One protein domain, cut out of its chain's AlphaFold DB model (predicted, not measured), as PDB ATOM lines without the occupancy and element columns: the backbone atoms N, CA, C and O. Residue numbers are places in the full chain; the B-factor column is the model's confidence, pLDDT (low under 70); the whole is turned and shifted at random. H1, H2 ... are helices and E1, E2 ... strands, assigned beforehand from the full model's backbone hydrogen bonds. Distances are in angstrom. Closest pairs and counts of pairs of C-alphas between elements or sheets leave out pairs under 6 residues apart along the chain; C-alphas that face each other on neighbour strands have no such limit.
ATOM      1  N   VAL A  13      83.703 135.545 117.856       93.88
ATOM      2  CA  VAL A  13      84.079 135.157 116.491       93.88
ATOM      3  C   VAL A  13      83.514 133.776 116.178       93.88
ATOM      4  O   VAL A  13      83.632 132.847 116.977       93.88
ATOM      5  N   GLY A  14      82.909 133.633 115.006       92.62
ATOM      6  CA  GLY A  14      82.274 132.399 114.564       92.62
ATOM      7  C   GLY A  14      82.298 132.237 113.052       92.62
ATOM      8  O   GLY A  14      82.921 133.019 112.333       92.62
ATOM      9  N   VAL A  15      81.612 131.198 112.581       91.44
ATOM     10  CA  VAL A  15      81.424 130.921 111.157       91.44
ATOM     11  C   VAL A  15      79.967 130.543 110.920       91.44
ATOM     12  O   VAL A  15      79.453 129.624 111.557       91.44
ATOM     13  N   GLU A  16      79.312 131.203 109.970       86.56
ATOM     14  CA  GLU A  16      77.957 130.872 109.537       86.56
ATOM     15  C   GLU A  16      77.943 130.631 108.028       86.56
ATOM     16  O   GLU A  16      78.339 131.487 107.244       86.56
ATOM     17  N   ARG A  17      77.501 129.437 107.606       85.31
ATOM     18  CA  ARG A  17      77.463 129.031 106.184       85.31
ATOM     19  C   ARG A  17      78.806 129.211 105.453       85.31
ATOM     20  O   ARG A  17      78.827 129.462 104.255       85.31
ATOM     21  N   GLY A  18      79.914 129.061 106.180       85.25
ATOM     22  CA  GLY A  18      81.269 129.228 105.651       85.25
ATOM     23  C   GLY A  18      81.803 130.663 105.689       85.25
ATOM     24  O   GLY A  18      82.958 130.857 105.335       85.25
ATOM     25  N   LEU A  19      81.017 131.639 106.151       88.19
ATOM     26  CA  LEU A  19      81.438 133.032 106.277       88.19
ATOM     27  C   LEU A  19      81.859 133.364 107.713       88.19
ATOM     28  O   LEU A  19      81.152 132.965 108.643       88.19
ATOM     29  N   PRO A  20      82.957 134.109 107.924       91.75
ATOM     30  CA  PRO A  20      83.318 134.606 109.244       91.75
ATOM     31  C   PRO A  20      82.256 135.574 109.783       91.75
ATOM     32  O   PRO A  20      81.750 136.450 109.072       91.75
ATOM     33  N   THR A  21      81.940 135.422 111.067       94.25
ATOM     34  CA  THR A  21      80.989 136.270 111.791       94.25
ATOM     35  C   THR A  21      81.618 136.842 113.051       94.25
ATOM     36  O   THR A  21      82.329 136.129 113.758       94.25
ATOM     37  N   TYR A  22      81.280 138.084 113.379       96.44
ATOM     38  CA  TYR A  22      81.738 138.792 114.570       96.44
ATOM     39  C   TYR A  22      80.518 139.368 115.279       96.44
ATOM     40  O   TYR A  22      79.792 140.155 114.677       96.44
ATOM     41  N   ALA A  23      80.266 138.984 116.528       97.00
ATOM     42  CA  ALA A  23      79.108 139.457 117.282       97.00
ATOM     43  C   ALA A  23      79.503 140.143 118.594       97.00
ATOM     44  O   ALA A  23      80.409 139.685 119.290       97.00
ATOM     45  N   LEU A  24      78.784 141.207 118.937       97.06
ATOM     46  CA  LEU A  24      78.767 141.840 120.250       97.06
ATOM     47  C   LEU A  24      77.347 141.782 120.791       97.06
ATOM     48  O   LEU A  24      76.386 142.110 120.091       97.06
ATOM     49  N   THR A  25      77.217 141.398 122.051       94.94
ATOM     50  CA  THR A  25      75.926 141.291 122.726       94.94
ATOM     51  C   THR A  25      75.984 142.073 124.022       94.94
ATOM     52  O   THR A  25      76.951 141.978 124.771       94.94
ATOM     53  N   SER A  26      74.928 142.832 124.283       92.19
ATOM     54  CA  SER A  26      74.707 143.552 125.532       92.19
ATOM     55  C   SER A  26      73.306 143.237 126.057       92.19
ATOM     56  O   SER A  26      72.501 142.608 125.368       92.19
ATOM     57  N   GLU A  27      72.983 143.709 127.258       91.44
ATOM     58  CA  GLU A  27      71.625 143.592 127.801       91.44
ATOM     59  C   GLU A  27      70.574 144.370 126.994       91.44
ATOM     60  O   GLU A  27      69.398 144.058 127.115       91.44
ATOM     61  N   ALA A  28      70.987 145.364 126.195       92.25
ATOM     62  CA  ALA A  28      70.095 146.259 125.452       92.25
ATOM     63  C   ALA A  28      69.992 145.935 123.949       92.25
ATOM     64  O   ALA A  28      69.254 146.600 123.217       92.25
ATOM     65  N   GLY A  29      70.761 144.957 123.458       94.94
ATOM     66  CA  GLY A  29      70.794 144.643 122.034       94.94
ATOM     67  C   GLY A  29      72.018 143.861 121.572       94.94
ATOM     68  O   GLY A  29      72.860 143.428 122.360       94.94
ATOM     69  N   GLU A  30      72.106 143.685 120.257       96.44
ATOM     70  CA  GLU A  30      73.132 142.889 119.589       96.44
ATOM     71  C   GLU A  30      73.578 143.550 118.283       96.44
ATOM     72  O   GLU A  30      72.775 144.107 117.528       96.44
ATOM     73  N   VAL A  31      74.872 143.430 118.000       96.56
ATOM     74  CA  VAL A  31      75.477 143.775 116.718       96.56
ATOM     75  C   VAL A  31      76.191 142.547 116.195       96.56
ATOM     76  O   VAL A  31      76.967 141.927 116.916       96.56
ATOM     77  N   ARG A  32      75.980 142.217 114.925       96.88
ATOM     78  CA  ARG A  32      76.666 141.111 114.273       96.88
ATOM     79  C   ARG A  32      77.108 141.495 112.874       96.88
ATOM     80  O   ARG A  32      76.295 141.873 112.041       96.88
ATOM     81  N   LEU A  33      78.392 141.349 112.606       96.56
ATOM     82  CA  LEU A  33      78.995 141.563 111.304       96.56
ATOM     83  C   LEU A  33      79.278 140.212 110.647       96.56
ATOM     84  O   LEU A  33      79.869 139.326 111.263       96.56
ATOM     85  N   VAL A  34      78.857 140.062 109.398       94.38
ATOM     86  CA  VAL A  34      79.147 138.909 108.543       94.38
ATOM     87  C   VAL A  34      79.976 139.415 107.372       94.38
ATOM     88  O   VAL A  34      79.560 140.366 106.709       94.38
ATOM     89  N   CYS A  35      81.127 138.798 107.116       91.44
ATOM     90  CA  CYS A  35      82.004 139.183 106.011       91.44
ATOM     91  C   CYS A  35      82.027 138.095 104.936       91.44
ATOM     92  O   CYS A  35      82.093 136.914 105.262       91.44
ATOM     93  N   ASP A  36      82.029 138.488 103.661       87.69
ATOM     94  CA  ASP A  36      82.213 137.577 102.520       87.69
ATOM     95  C   ASP A  36      83.417 138.010 101.663       87.69
ATOM     96  O   ASP A  36      83.235 138.471 100.531       87.69
ATOM     97  N   PRO A  37      84.653 137.921 102.199       79.94
ATOM     98  CA  PRO A  37      85.852 138.318 101.459       79.94
ATOM     99  C   PRO A  37      86.112 137.407 100.250       79.94
ATOM    100  O   PRO A  37      86.618 137.862  99.223       79.94
ATOM    101  N   ASP A  38      85.713 136.136 100.352       80.81
ATOM    102  CA  ASP A  38      85.903 135.112  99.319       80.81
ATOM    103  C   ASP A  38      84.826 135.151  98.227       80.81
ATOM    104  O   ASP A  38      84.929 134.446  97.220       80.81
ATOM    105  N   ARG A  39      83.809 136.006  98.397       80.62
ATOM    106  CA  ARG A  39      82.699 136.203  97.460       80.62
ATOM    107  C   ARG A  39      81.959 134.894  97.166       80.62
ATOM    108  O   ARG A  39      81.580 134.599  96.032       80.62
ATOM    109  N   VAL A  40      81.742 134.093  98.206       76.19
ATOM    110  CA  VAL A  40      81.106 132.770  98.131       76.19
ATOM    111  C   VAL A  40      79.730 132.850  97.461       76.19
ATOM    112  O   VAL A  40      79.311 131.908  96.786       76.19
ATOM    113  N   PHE A  41      79.035 133.985  97.601       71.75
ATOM    114  CA  PHE A  41      77.671 134.171  97.102       71.75
ATOM    115  C   PHE A  41      77.543 135.088  95.873       71.75
ATOM    116  O   PHE A  41      76.421 135.416  95.481       71.75
ATOM    117  N   GLY A  42      78.639 135.490  95.218       70.75
ATOM    118  CA  GLY A  42      78.555 136.303  94.000       70.75
ATOM    119  C   GLY A  42      79.891 136.858  93.501       70.75
ATOM    120  O   GLY A  42      80.929 136.607  94.083       70.75
ATOM    121  N   PRO A  43      79.910 137.631  92.404       71.25
ATOM    122  CA  PRO A  43      81.153 138.197  91.869       71.25
ATOM    123  C   PRO A  43      81.710 139.373  92.694       71.25
ATOM    124  O   PRO A  43      82.853 139.785  92.475       71.25
ATOM    125  N   THR A  44      80.926 139.918  93.628       68.50
ATOM    126  CA  THR A  44      81.264 141.053  94.500       68.50
ATOM    127  C   THR A  44      81.261 140.622  95.969       68.50
ATOM    128  O   THR A  44      80.465 139.745  96.309       68.50
ATOM    129  N   PRO A  45      82.098 141.217  96.842       68.94
ATOM    130  CA  PRO A  45      81.990 141.018  98.288       68.94
ATOM    131  C   PRO A  45      80.582 141.357  98.793       68.94
ATOM    132  O   PRO A  45      79.977 142.332  98.341       68.94
ATOM    133  N   ASN A  46      80.053 140.526  99.692       81.62
ATOM    134  CA  ASN A  46      78.688 140.630 100.214       81.62
ATOM    135  C   ASN A  46      78.670 140.507 101.743       81.62
ATOM    136  O   ASN A  46      78.178 139.531 102.306       81.62
ATOM    137  N   GLY A  47      79.224 141.506 102.420       91.69
ATOM    138  CA  GLY A  47      79.111 141.659 103.862       91.69
ATOM    139  C   GLY A  47      77.730 142.153 104.300       91.69
ATOM    140  O   GLY A  47      76.974 142.767 103.539       91.69
ATOM    141  N   ALA A  48      77.402 141.900 105.562       94.94
ATOM    142  CA  ALA A  48      76.185 142.393 106.186       94.94
ATOM    143  C   ALA A  48      76.435 142.761 107.647       94.94
ATOM    144  O   ALA A  48      77.032 141.992 108.399       94.94
ATOM    145  N   LEU A  49      75.923 143.919 108.050       96.88
ATOM    146  CA  LEU A  49      75.777 144.284 109.449       96.88
ATOM    147  C   LEU A  49      74.335 143.999 109.866       96.88
ATOM    148  O   LEU A  49      73.394 144.560 109.310       96.88
ATOM    149  N   VAL A  50      74.171 143.131 110.852       96.75
ATOM    150  CA  VAL A  50      72.899 142.811 111.491       96.75
ATOM    151  C   VAL A  50      72.860 143.509 112.842       96.75
ATOM    152  O   VAL A  50      73.808 143.423 113.620       96.75
ATOM    153  N   VAL A  51      71.765 144.200 113.121       97.12
ATOM    154  CA  VAL A  51      71.567 144.969 114.347       97.12
ATOM    155  C   VAL A  51      70.233 144.619 114.984       97.12
ATOM    156  O   VAL A  51      69.229 144.407 114.298       97.12
ATOM    157  N   ARG A  52      70.216 144.596 116.312       97.06
ATOM    158  CA  ARG A  52      69.003 144.483 117.115       97.06
ATOM    159  C   ARG A  52      69.113 145.438 118.291       97.06
ATOM    160  O   ARG A  52      70.055 145.331 119.070       97.06
ATOM    161  N   PHE A  53      68.140 146.328 118.420       97.00
ATOM    162  CA  PHE A  53      68.000 147.234 119.553       97.00
ATOM    163  C   PHE A  53      66.710 146.888 120.286       97.00
ATOM    164  O   PHE A  53      65.696 146.588 119.651       97.00
ATOM    165  N   ASP A  54      66.733 146.919 121.612       95.44
ATOM    166  CA  ASP A  54      65.546 146.584 122.393       95.44
ATOM    167  C   ASP A  54      64.498 147.707 122.363       95.44
ATOM    168  O   ASP A  54      63.300 147.422 122.435       95.44
ATOM    169  N   LYS A  55      64.911 148.979 122.220       96.12
ATOM    170  CA  LYS A  55      63.982 150.127 122.161       96.12
ATOM    171  C   LYS A  55      63.721 150.642 120.748       96.12
ATOM    172  O   LYS A  55      62.866 151.506 120.574       96.12
ATOM    173  N   ASP A  56      64.400 150.085 119.750       95.44
ATOM    174  CA  ASP A  56      64.152 150.355 118.335       95.44
ATOM    175  C   ASP A  56      64.113 149.039 117.547       95.44
ATOM    176  O   ASP A  56      65.123 148.524 117.070       95.44
ATOM    177  N   ALA A  57      62.923 148.449 117.447       90.06
ATOM    178  CA  ALA A  57      62.753 147.121 116.857       90.06
ATOM    179  C   ALA A  57      62.955 147.090 115.329       90.06
ATOM    180  O   ALA A  57      63.125 146.011 114.760       90.06
ATOM    181  N   ALA A  58      62.890 148.241 114.653       93.00
ATOM    182  CA  ALA A  58      62.973 148.323 113.197       93.00
ATOM    183  C   ALA A  58      63.591 149.655 112.726       93.00
ATOM    184  O   ALA A  58      62.917 150.414 112.025       93.00
ATOM    185  N   PRO A  59      64.864 149.934 113.070       96.00
ATOM    186  CA  PRO A  59      65.536 151.137 112.610       96.00
ATOM    187  C   PRO A  59      65.677 151.107 111.088       96.00
ATOM    188  O   PRO A  59      66.014 150.076 110.496       96.00
ATOM    189  N   ASP A  60      65.443 152.254 110.458       96.88
ATOM    190  CA  ASP A  60      65.711 152.495 109.039       96.88
ATOM    191  C   ASP A  60      67.146 152.990 108.796       96.88
ATOM    192  O   ASP A  60      67.676 152.877 107.689       96.88
ATOM    193  N   MET A  61      67.790 153.504 109.843       97.62
ATOM    194  CA  MET A  61      69.149 154.025 109.841       97.62
ATOM    195  C   MET A  61      69.868 153.669 111.140       97.62
ATOM    196  O   MET A  61      69.313 153.782 112.234       97.62
ATOM    197  N   VAL A  62      71.146 153.320 111.015       98.25
ATOM    198  CA  VAL A  62      72.075 153.206 112.141       98.25
ATOM    199  C   VAL A  62      73.308 154.046 111.861       98.25
ATOM    200  O   VAL A  62      73.844 154.044 110.753       98.25
ATOM    201  N   VAL A  63      73.769 154.758 112.882       98.44
ATOM    202  CA  VAL A  63      75.042 155.471 112.870       98.44
ATOM    203  C   VAL A  63      76.031 154.718 113.743       98.44
ATOM    204  O   VAL A  63      75.775 154.510 114.926       98.44
ATOM    205  N   VAL A  64      77.174 154.349 113.171       98.25
ATOM    206  CA  VAL A  64      78.335 153.913 113.951       98.25
ATOM    207  C   VAL A  64      79.163 155.152 114.250       98.25
ATOM    208  O   VAL A  64      79.666 155.790 113.326       98.25
ATOM    209  N   LEU A  65      79.239 155.523 115.525       98.25
ATOM    210  CA  LEU A  65      79.917 156.715 116.023       98.25
ATOM    211  C   LEU A  65      81.157 156.299 116.816       98.25
ATOM    212  O   LEU A  65      81.048 155.795 117.932       98.25
ATOM    213  N   ALA A  66      82.335 156.536 116.250       97.19
ATOM    214  CA  ALA A  66      83.591 156.339 116.958       97.19
ATOM    215  C   ALA A  66      83.800 157.439 118.010       97.19
ATOM    216  O   ALA A  66      83.360 158.579 117.828       97.19
ATOM    217  N   LYS A  67      84.566 157.152 119.070       94.50
ATOM    218  CA  LYS A  67      84.959 158.154 120.083       94.50
ATOM    219  C   LYS A  67      85.648 159.395 119.498       94.50
ATOM    220  O   LYS A  67      85.568 160.476 120.075       94.50
ATOM    221  N   SER A  68      86.315 159.259 118.349       93.69
ATOM    222  CA  SER A  68      86.927 160.376 117.613       93.69
ATOM    223  C   SER A  68      85.907 161.374 117.046       93.69
ATOM    224  O   SER A  68      86.291 162.470 116.643       93.69
ATOM    225  N   GLY A  69      84.624 161.005 116.995       94.50
ATOM    226  CA  GLY A  69      83.559 161.741 116.317       94.50
ATOM    227  C   GLY A  69      83.340 161.312 114.863       94.50
ATOM    228  O   GLY A  69      82.423 161.825 114.219       94.50
ATOM    229  N   GLU A  70      84.146 160.381 114.342       96.75
ATOM    230  CA  GLU A  70      83.934 159.798 113.017       96.75
ATOM    231  C   GLU A  70      82.626 159.002 112.971       96.75
ATOM    232  O   GLU A  70      82.251 158.336 113.937       96.75
ATOM    233  N   GLN A  71      81.915 159.110 111.847       97.81
ATOM    234  CA  GLN A  71      80.590 158.526 111.671       97.81
ATOM    235  C   GLN A  71      80.479 157.781 110.346       97.81
ATOM    236  O   GLN A  71      80.791 158.337 109.287       97.81
ATOM    237  N   ALA A  72      79.934 156.571 110.428       98.25
ATOM    238  CA  ALA A  72      79.395 155.817 109.305       98.25
ATOM    239  C   ALA A  72      77.870 155.781 109.411       98.25
ATOM    240  O   ALA A  72      77.340 155.449 110.473       98.25
ATOM    241  N   ARG A  73      77.156 156.118 108.333       98.19
ATOM    242  CA  ARG A  73      75.690 156.087 108.296       98.19
ATOM    243  C   ARG A  73      75.236 154.948 107.403       98.19
ATOM    244  O   ARG A  73      75.547 154.909 106.220       98.19
ATOM    245  N   LEU A  74      74.491 154.017 107.978       98.12
ATOM    246  CA  LEU A  74      74.105 152.782 107.319       98.12
ATOM    247  C   LEU A  74      72.585 152.753 107.222       98.12
ATOM    248  O   LEU A  74      71.900 152.786 108.244       98.12
ATOM    249  N   SER A  75      72.058 152.683 106.002       97.25
ATOM    250  CA  SER A  75      70.643 152.378 105.799       97.25
ATOM    251  C   SER A  75      70.380 150.931 106.187       97.25
ATOM    252  O   SER A  75      71.069 150.023 105.711       97.25
ATOM    253  N   VAL A  76      69.369 150.719 107.018       96.69
ATOM    254  CA  VAL A  76      69.006 149.421 107.573       96.69
ATOM    255  C   VAL A  76      67.622 149.028 107.075       96.69
ATOM    256  O   VAL A  76      66.685 149.820 107.054       96.69
ATOM    257  N   LYS A  77      67.480 147.769 106.664       94.88
ATOM    258  CA  LYS A  77      66.194 147.175 106.307       94.88
ATOM    259  C   LYS A  77      66.024 145.874 107.070       94.88
ATOM    260  O   LYS A  77      66.829 144.961 106.913       94.88
ATOM    261  N   ASN A  78      64.966 145.783 107.876       91.88
ATOM    262  CA  ASN A  78      64.694 144.627 108.738       91.88
ATOM    263  C   ASN A  78      65.893 144.266 109.640       91.88
ATOM    264  O   ASN A  78      66.249 143.096 109.756       91.88
ATOM    265  N   GLY A  79      66.551 145.276 110.220       94.75
ATOM    266  CA  GLY A  79      67.728 145.078 111.072       94.75
ATOM    267  C   GLY A  79      69.007 144.702 110.317       94.75
ATOM    268  O   GLY A  79      69.973 144.296 110.949       94.75
ATOM    269  N   ILE A  80      69.040 144.811 108.983       95.94
ATOM    270  CA  ILE A  80      70.214 144.479 108.172       95.94
ATOM    271  C   ILE A  80      70.650 145.682 107.328       95.94
ATOM    272  O   ILE A  80      69.873 146.195 106.521       95.94
ATOM    273  N   ALA A  81      71.910 146.088 107.467       96.69
ATOM    274  CA  ALA A  81      72.625 146.912 106.499       96.69
ATOM    275  C   ALA A  81      73.494 146.000 105.624       96.69
ATOM    276  O   ALA A  81      74.494 145.439 106.075       96.69
ATOM    277  N   ALA A  82      73.092 145.821 104.366       93.69
ATOM    278  CA  ALA A  82      73.861 145.055 103.393       93.69
ATOM    279  C   ALA A  82      74.948 145.941 102.772       93.69
ATOM    280  O   ALA A  82      74.633 147.030 102.290       93.69
ATOM    281  N   GLN A  83      76.190 145.451 102.715       93.44
ATOM    282  CA  GLN A  83      77.334 146.177 102.145       93.44
ATOM    283  C   GLN A  83      77.022 146.738 100.753       93.44
ATOM    284  O   GLN A  83      77.244 147.912 100.488       93.44
ATOM    285  N   ALA A  84      76.419 145.919  99.886       90.06
ATOM    286  CA  ALA A  84      76.081 146.295  98.512       90.06
ATOM    287  C   ALA A  84      75.018 147.407  98.391       90.06
ATOM    288  O   ALA A  84      74.783 147.913  97.296       90.06
ATOM    289  N   SER A  85      74.320 147.743  99.478       90.12
ATOM    290  CA  SER A  85      73.259 148.762  99.508       90.12
ATOM    291  C   SER A  85      73.641 150.014 100.296       90.12
ATOM    292  O   SER A  85      72.860 150.961 100.338       90.12
ATOM    293  N   VAL A  86      74.815 150.020 100.923       93.56
ATOM    294  CA  VAL A  86      75.343 151.131 101.717       93.56
ATOM    295  C   VAL A  86      76.413 151.871 100.911       93.56
ATOM    296  O   VAL A  86      77.062 151.295 100.040       93.56
ATOM    297  N   ASP A  87      76.606 153.160 101.198       95.12
ATOM    298  CA  ASP A  87      77.721 153.924 100.640       95.12
ATOM    299  C   ASP A  87      79.076 153.286 101.005       95.12
ATOM    300  O   ASP A  87      79.360 152.996 102.168       95.12
ATOM    301  N   ALA A  88      79.935 153.081 100.006       93.38
ATOM    302  CA  ALA A  88      81.203 152.382 100.196       93.38
ATOM    303  C   ALA A  88      82.133 153.087 101.200       93.38
ATOM    304  O   ALA A  88      82.877 152.415 101.920       93.38
ATOM    305  N   ALA A  89      82.092 154.423 101.284       96.25
ATOM    306  CA  ALA A  89      82.898 155.157 102.250       96.25
ATOM    307  C   ALA A  89      82.365 154.946 103.669       96.25
ATOM    308  O   ALA A  89      83.155 154.703 104.576       96.25
ATOM    309  N   ASP A  90      81.048 154.981 103.873       97.62
ATOM    310  CA  ASP A  90      80.467 154.719 105.194       97.62
ATOM    311  C   ASP A  90      80.662 153.261 105.635       97.62
ATOM    312  O   ASP A  90      81.018 153.019 106.790       97.62
ATOM    313  N   TRP A  91      80.557 152.291 104.724       96.44
ATOM    314  CA  TRP A  91      80.923 150.904 105.027       96.44
ATOM    315  C   TRP A  91      82.392 150.783 105.458       96.44
ATOM    316  O   TRP A  91      82.694 150.197 106.498       96.44
ATOM    317  N   SER A  92      83.309 151.403 104.709       95.38
ATOM    318  CA  SER A  92      84.743 151.389 105.022       95.38
ATOM    319  C   SER A  92      85.053 152.020 106.386       95.38
ATOM    320  O   SER A  92      85.816 151.442 107.159       95.38
ATOM    321  N   LYS A  93      84.414 153.144 106.738       97.00
ATOM    322  CA  LYS A  93      84.566 153.781 108.061       97.00
ATOM    323  C   LYS A  93      84.077 152.895 109.203       97.00
ATOM    324  O   LYS A  93      84.729 152.816 110.245       97.00
ATOM    325  N   MET A  94      82.946 152.208 109.024       97.38
ATOM    326  CA  MET A  94      82.455 151.237 110.006       97.38
ATOM    327  C   MET A  94      83.484 150.118 110.213       97.38
ATOM    328  O   MET A  94      83.865 149.835 111.349       97.38
ATOM    329  N   VAL A  95      83.959 149.501 109.126       95.94
ATOM    330  CA  VAL A  95      84.959 148.422 109.195       95.94
ATOM    331  C   VAL A  95      86.243 148.916 109.858       95.94
ATOM    332  O   VAL A  95      86.788 148.223 110.714       95.94
ATOM    333  N   ALA A  96      86.698 150.126 109.527       95.81
ATOM    334  CA  ALA A  96      87.856 150.748 110.159       95.81
ATOM    335  C   ALA A  96      87.646 150.959 111.667       95.81
ATOM    336  O   ALA A  96      88.524 150.608 112.451       95.81
ATOM    337  N   THR A  97      86.468 151.438 112.079       96.62
ATOM    338  CA  THR A  97      86.109 151.616 113.497       96.62
ATOM    339  C   THR A  97      86.229 150.295 114.262       96.62
ATOM    340  O   THR A  97      86.893 150.237 115.296       96.62
ATOM    341  N   PHE A  98      85.669 149.205 113.732       96.00
ATOM    342  CA  PHE A  98      85.747 147.890 114.380       96.00
ATOM    343  C   PHE A  98      87.156 147.285 114.343       96.00
ATOM    344  O   PHE A  98      87.592 146.670 115.315       96.00
ATOM    345  N   ARG A  99      87.899 147.485 113.247       95.25
ATOM    346  CA  ARG A  99      89.289 147.031 113.098       95.25
ATOM    347  C   ARG A  99      90.208 147.708 114.114       95.25
ATOM    348  O   ARG A  99      91.041 147.036 114.717       95.25
ATOM    349  N   THR A 100      90.048 149.015 114.323       95.19
ATOM    350  CA  THR A 100      90.803 149.782 115.322       95.19
ATOM    351  C   THR A 100      90.416 149.408 116.752       95.19
ATOM    352  O   THR A 100      91.291 149.387 117.616       95.19
ATOM    353  N   GLY A 101      89.147 149.074 116.999       93.25
ATOM    354  CA  GLY A 101      88.631 148.836 118.346       93.25
ATOM    355  C   GLY A 101      88.577 150.117 119.187       93.25
ATOM    356  O   GLY A 101      88.661 151.233 118.671       93.25
ATOM    357  N   GLY A 102      88.449 149.957 120.500       95.25
ATOM    358  CA  GLY A 102      88.169 151.042 121.435       95.25
ATOM    359  C   GLY A 102      86.672 151.316 121.572       95.25
ATOM    360  O   GLY A 102      85.837 150.466 121.265       95.25
ATOM    361  N   GLU A 103      86.345 152.501 122.081       97.19
ATOM    362  CA  GLU A 103      84.966 152.897 122.360       97.19
ATOM    363  C   GLU A 103      84.253 153.393 121.097       97.19
ATOM    364  O   GLU A 103      84.738 154.289 120.389       97.19
ATOM    365  N   PHE A 104      83.069 152.846 120.845       97.69
ATOM    366  CA  PHE A 104      82.156 153.321 119.815       97.69
ATOM    367  C   PHE A 104      80.704 153.099 120.238       97.69
ATOM    368  O   PHE A 104      80.396 152.264 121.089       97.69
ATOM    369  N   ALA A 105      79.800 153.844 119.610       97.94
ATOM    370  CA  ALA A 105      78.368 153.686 119.788       97.94
ATOM    371  C   ALA A 105      77.684 153.315 118.471       97.94
ATOM    372  O   ALA A 105      78.053 153.781 117.395       97.94
ATOM    373  N   MET A 106      76.644 152.503 118.583       97.75
ATOM    374  CA  MET A 106      75.657 152.244 117.549       97.75
ATOM    375  C   MET A 106      74.416 153.049 117.908       97.75
ATOM    376  O   MET A 106      73.856 152.845 118.981       97.75
ATOM    377  N   VAL A 107      73.996 153.967 117.049       98.00
ATOM    378  CA  VAL A 107      72.950 154.945 117.371       98.00
ATOM    379  C   VAL A 107      71.831 154.869 116.344       98.00
ATOM    380  O   VAL A 107      72.090 154.908 115.141       98.00
ATOM    381  N   THR A 108      70.591 154.793 116.815       97.94
ATOM    382  CA  THR A 108      69.383 154.939 115.996       97.94
ATOM    383  C   THR A 108      68.646 156.224 116.367       97.94
ATOM    384  O   THR A 108      69.120 157.029 117.171       97.94
ATOM    385  N   SER A 109      67.471 156.447 115.778       96.06
ATOM    386  CA  SER A 109      66.615 157.573 116.162       96.06
ATOM    387  C   SER A 109      66.022 157.447 117.575       96.06
ATOM    388  O   SER A 109      65.649 158.461 118.166       96.06
ATOM    389  N   ALA A 110      65.935 156.223 118.110       96.44
ATOM    390  CA  ALA A 110      65.206 155.910 119.339       96.44
ATOM    391  C   ALA A 110      66.024 155.121 120.379       96.44
ATOM    392  O   ALA A 110      65.580 155.007 121.523       96.44
ATOM    393  N   ASP A 111      67.202 154.600 120.023       97.25
ATOM    394  CA  ASP A 111      68.045 153.815 120.928       97.25
ATOM    395  C   ASP A 111      69.546 153.970 120.631       97.25
ATOM    396  O   ASP A 111      69.959 154.515 119.603       97.25
ATOM    397  N   SER A 112      70.379 153.475 121.545       97.12
ATOM    398  CA  SER A 112      71.824 153.400 121.351       97.12
ATOM    399  C   SER A 112      72.455 152.247 122.125       97.12
ATOM    400  O   SER A 112      72.113 152.025 123.285       97.12
ATOM    401  N   LEU A 113      73.448 151.595 121.522       97.25
ATOM    402  CA  LEU A 113      74.335 150.631 122.175       97.25
ATOM    403  C   LEU A 113      75.745 151.213 122.209       97.25
ATOM    404  O   LEU A 113      76.200 151.744 121.200       97.25
ATOM    405  N   THR A 114      76.449 151.082 123.327       96.88
ATOM    406  CA  THR A 114      77.849 151.512 123.451       96.88
ATOM    407  C   THR A 114      78.706 150.304 123.772       96.88
ATOM    408  O   THR A 114      78.326 149.505 124.625       96.88
ATOM    409  N   PHE A 115      79.850 150.198 123.101       96.62
ATOM    410  CA  PHE A 115      80.813 149.123 123.292       96.62
ATOM    411  C   PHE A 115      82.219 149.692 123.462       96.62
ATOM    412  O   PHE A 115      82.551 150.715 122.859       96.62
ATOM    413  N   GLU A 116      83.062 149.003 124.226       96.25
ATOM    414  CA  GLU A 116      84.506 149.237 124.271       96.25
ATOM    415  C   GLU A 116      85.240 147.928 123.971       96.25
ATOM    416  O   GLU A 116      85.302 147.039 124.816       96.25
ATOM    417  N   THR A 117      85.797 147.782 122.764       95.94
ATOM    418  CA  THR A 117      86.339 146.490 122.301       95.94
ATOM    419  C   THR A 117      87.851 146.497 122.133       95.94
ATOM    420  O   THR A 117      88.479 147.531 121.909       95.94
ATOM    421  N   ALA A 118      88.457 145.308 122.133       94.06
ATOM    422  CA  ALA A 118      89.797 145.145 121.574       94.06
ATOM    423  C   ALA A 118      89.791 145.366 120.036       94.06
ATOM    424  O   ALA A 118      88.730 145.243 119.413       94.06
TER     425      ALA A 118
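AT A GLANCE: This is residues 13 to 118 of the 126 residues of an uncharacterized protein of Tabrizicola piscis (UniProt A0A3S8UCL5). Two twisted sheets are packed partly face to face as a sandwich, their strands crossed at 84 degrees, and one helix, H1, packs mainly on E6 and E5 of the smaller sheet. The larger sheet has the order E1 E2 E3 E4 E7 and the smaller E6 E5 E8 E9, both antiparallel throughout. The printed part has 106 residues, with nine named strands and one named helix in the order E1 E2 E3 E4 E5 E6 E7 H1 E8 E9, in the class mixed. It is compact, with a radius of gyration of the C-alphas of 13.0 A and spans of 36 by 27 by 26 A.

HOW THE PARTS SIT: Begin at edge strand E1, residues 13 to 16, which forms an antiparallel hairpin with E2, residues 19 to 26, where N 14 and O 21 are 2.9 A apart, within hydrogen-bond range. E2 forms a hairpin with E3, residues 29 to 34, with N 24 and O 31 in range at 2.8 A. E3 forms a hairpin with E4, residues 48 to 53, with N 50 and O 32 in range at 2.7 A. E1 to E4 are a meander, each strand the antiparallel neighbour of the one before. Edge strand E7, residues 80 to 82, is antiparallel to E4, with N 81 and O 49 in range at 2.8 A. In the other sheet, E5, residues 61 to 66, and E6, residues 71 to 75, form a hairpin, with N 74 and O 62 in range at 2.8 A. E8, residues 102 to 107, is antiparallel to E5, with N 65 and O 105 in range at 2.8 A, and forms a hairpin with edge strand E9, residues 112 to 117, with N 106 and O 113 in range at 2.8 A. Between the sheets, the closest C-alphas of E3 and E9 are those of Gly 29 and Leu 113, 7.0 A apart. H1, residues 88 to 100, makes two layers with the sheet E6 E5 E8 E9, a helix on one face of a sheet, at a height of 8.0 A; its closest C-alpha pair with E6 is Asp 90 and Ala 72, 4.4 A. Every O i to N i+4 pair in H1 is within hydrogen-bond range.

IN THESE COORDINATES: Find C-alpha 13 at (84.079, 135.157, 116.491), where E1 begins. E2 is the longest strand, 23.0 A from C-alpha 19 to C-alpha 26. H1 runs 18.1 A from C-alpha 88 at (81.203, 152.382, 100.196). E9 ends at C-alpha 117, (86.339, 146.490, 122.301).

THE WHOLE: The C-alphas of Glu 27 and Pro 43 are the two farthest apart, 37.6 A. The printed part has no cut. The long link is E3 to E4, residues 35 to 47. Mean pLDDT of the printed part is 93.2, with residues 44 to 45 under 70.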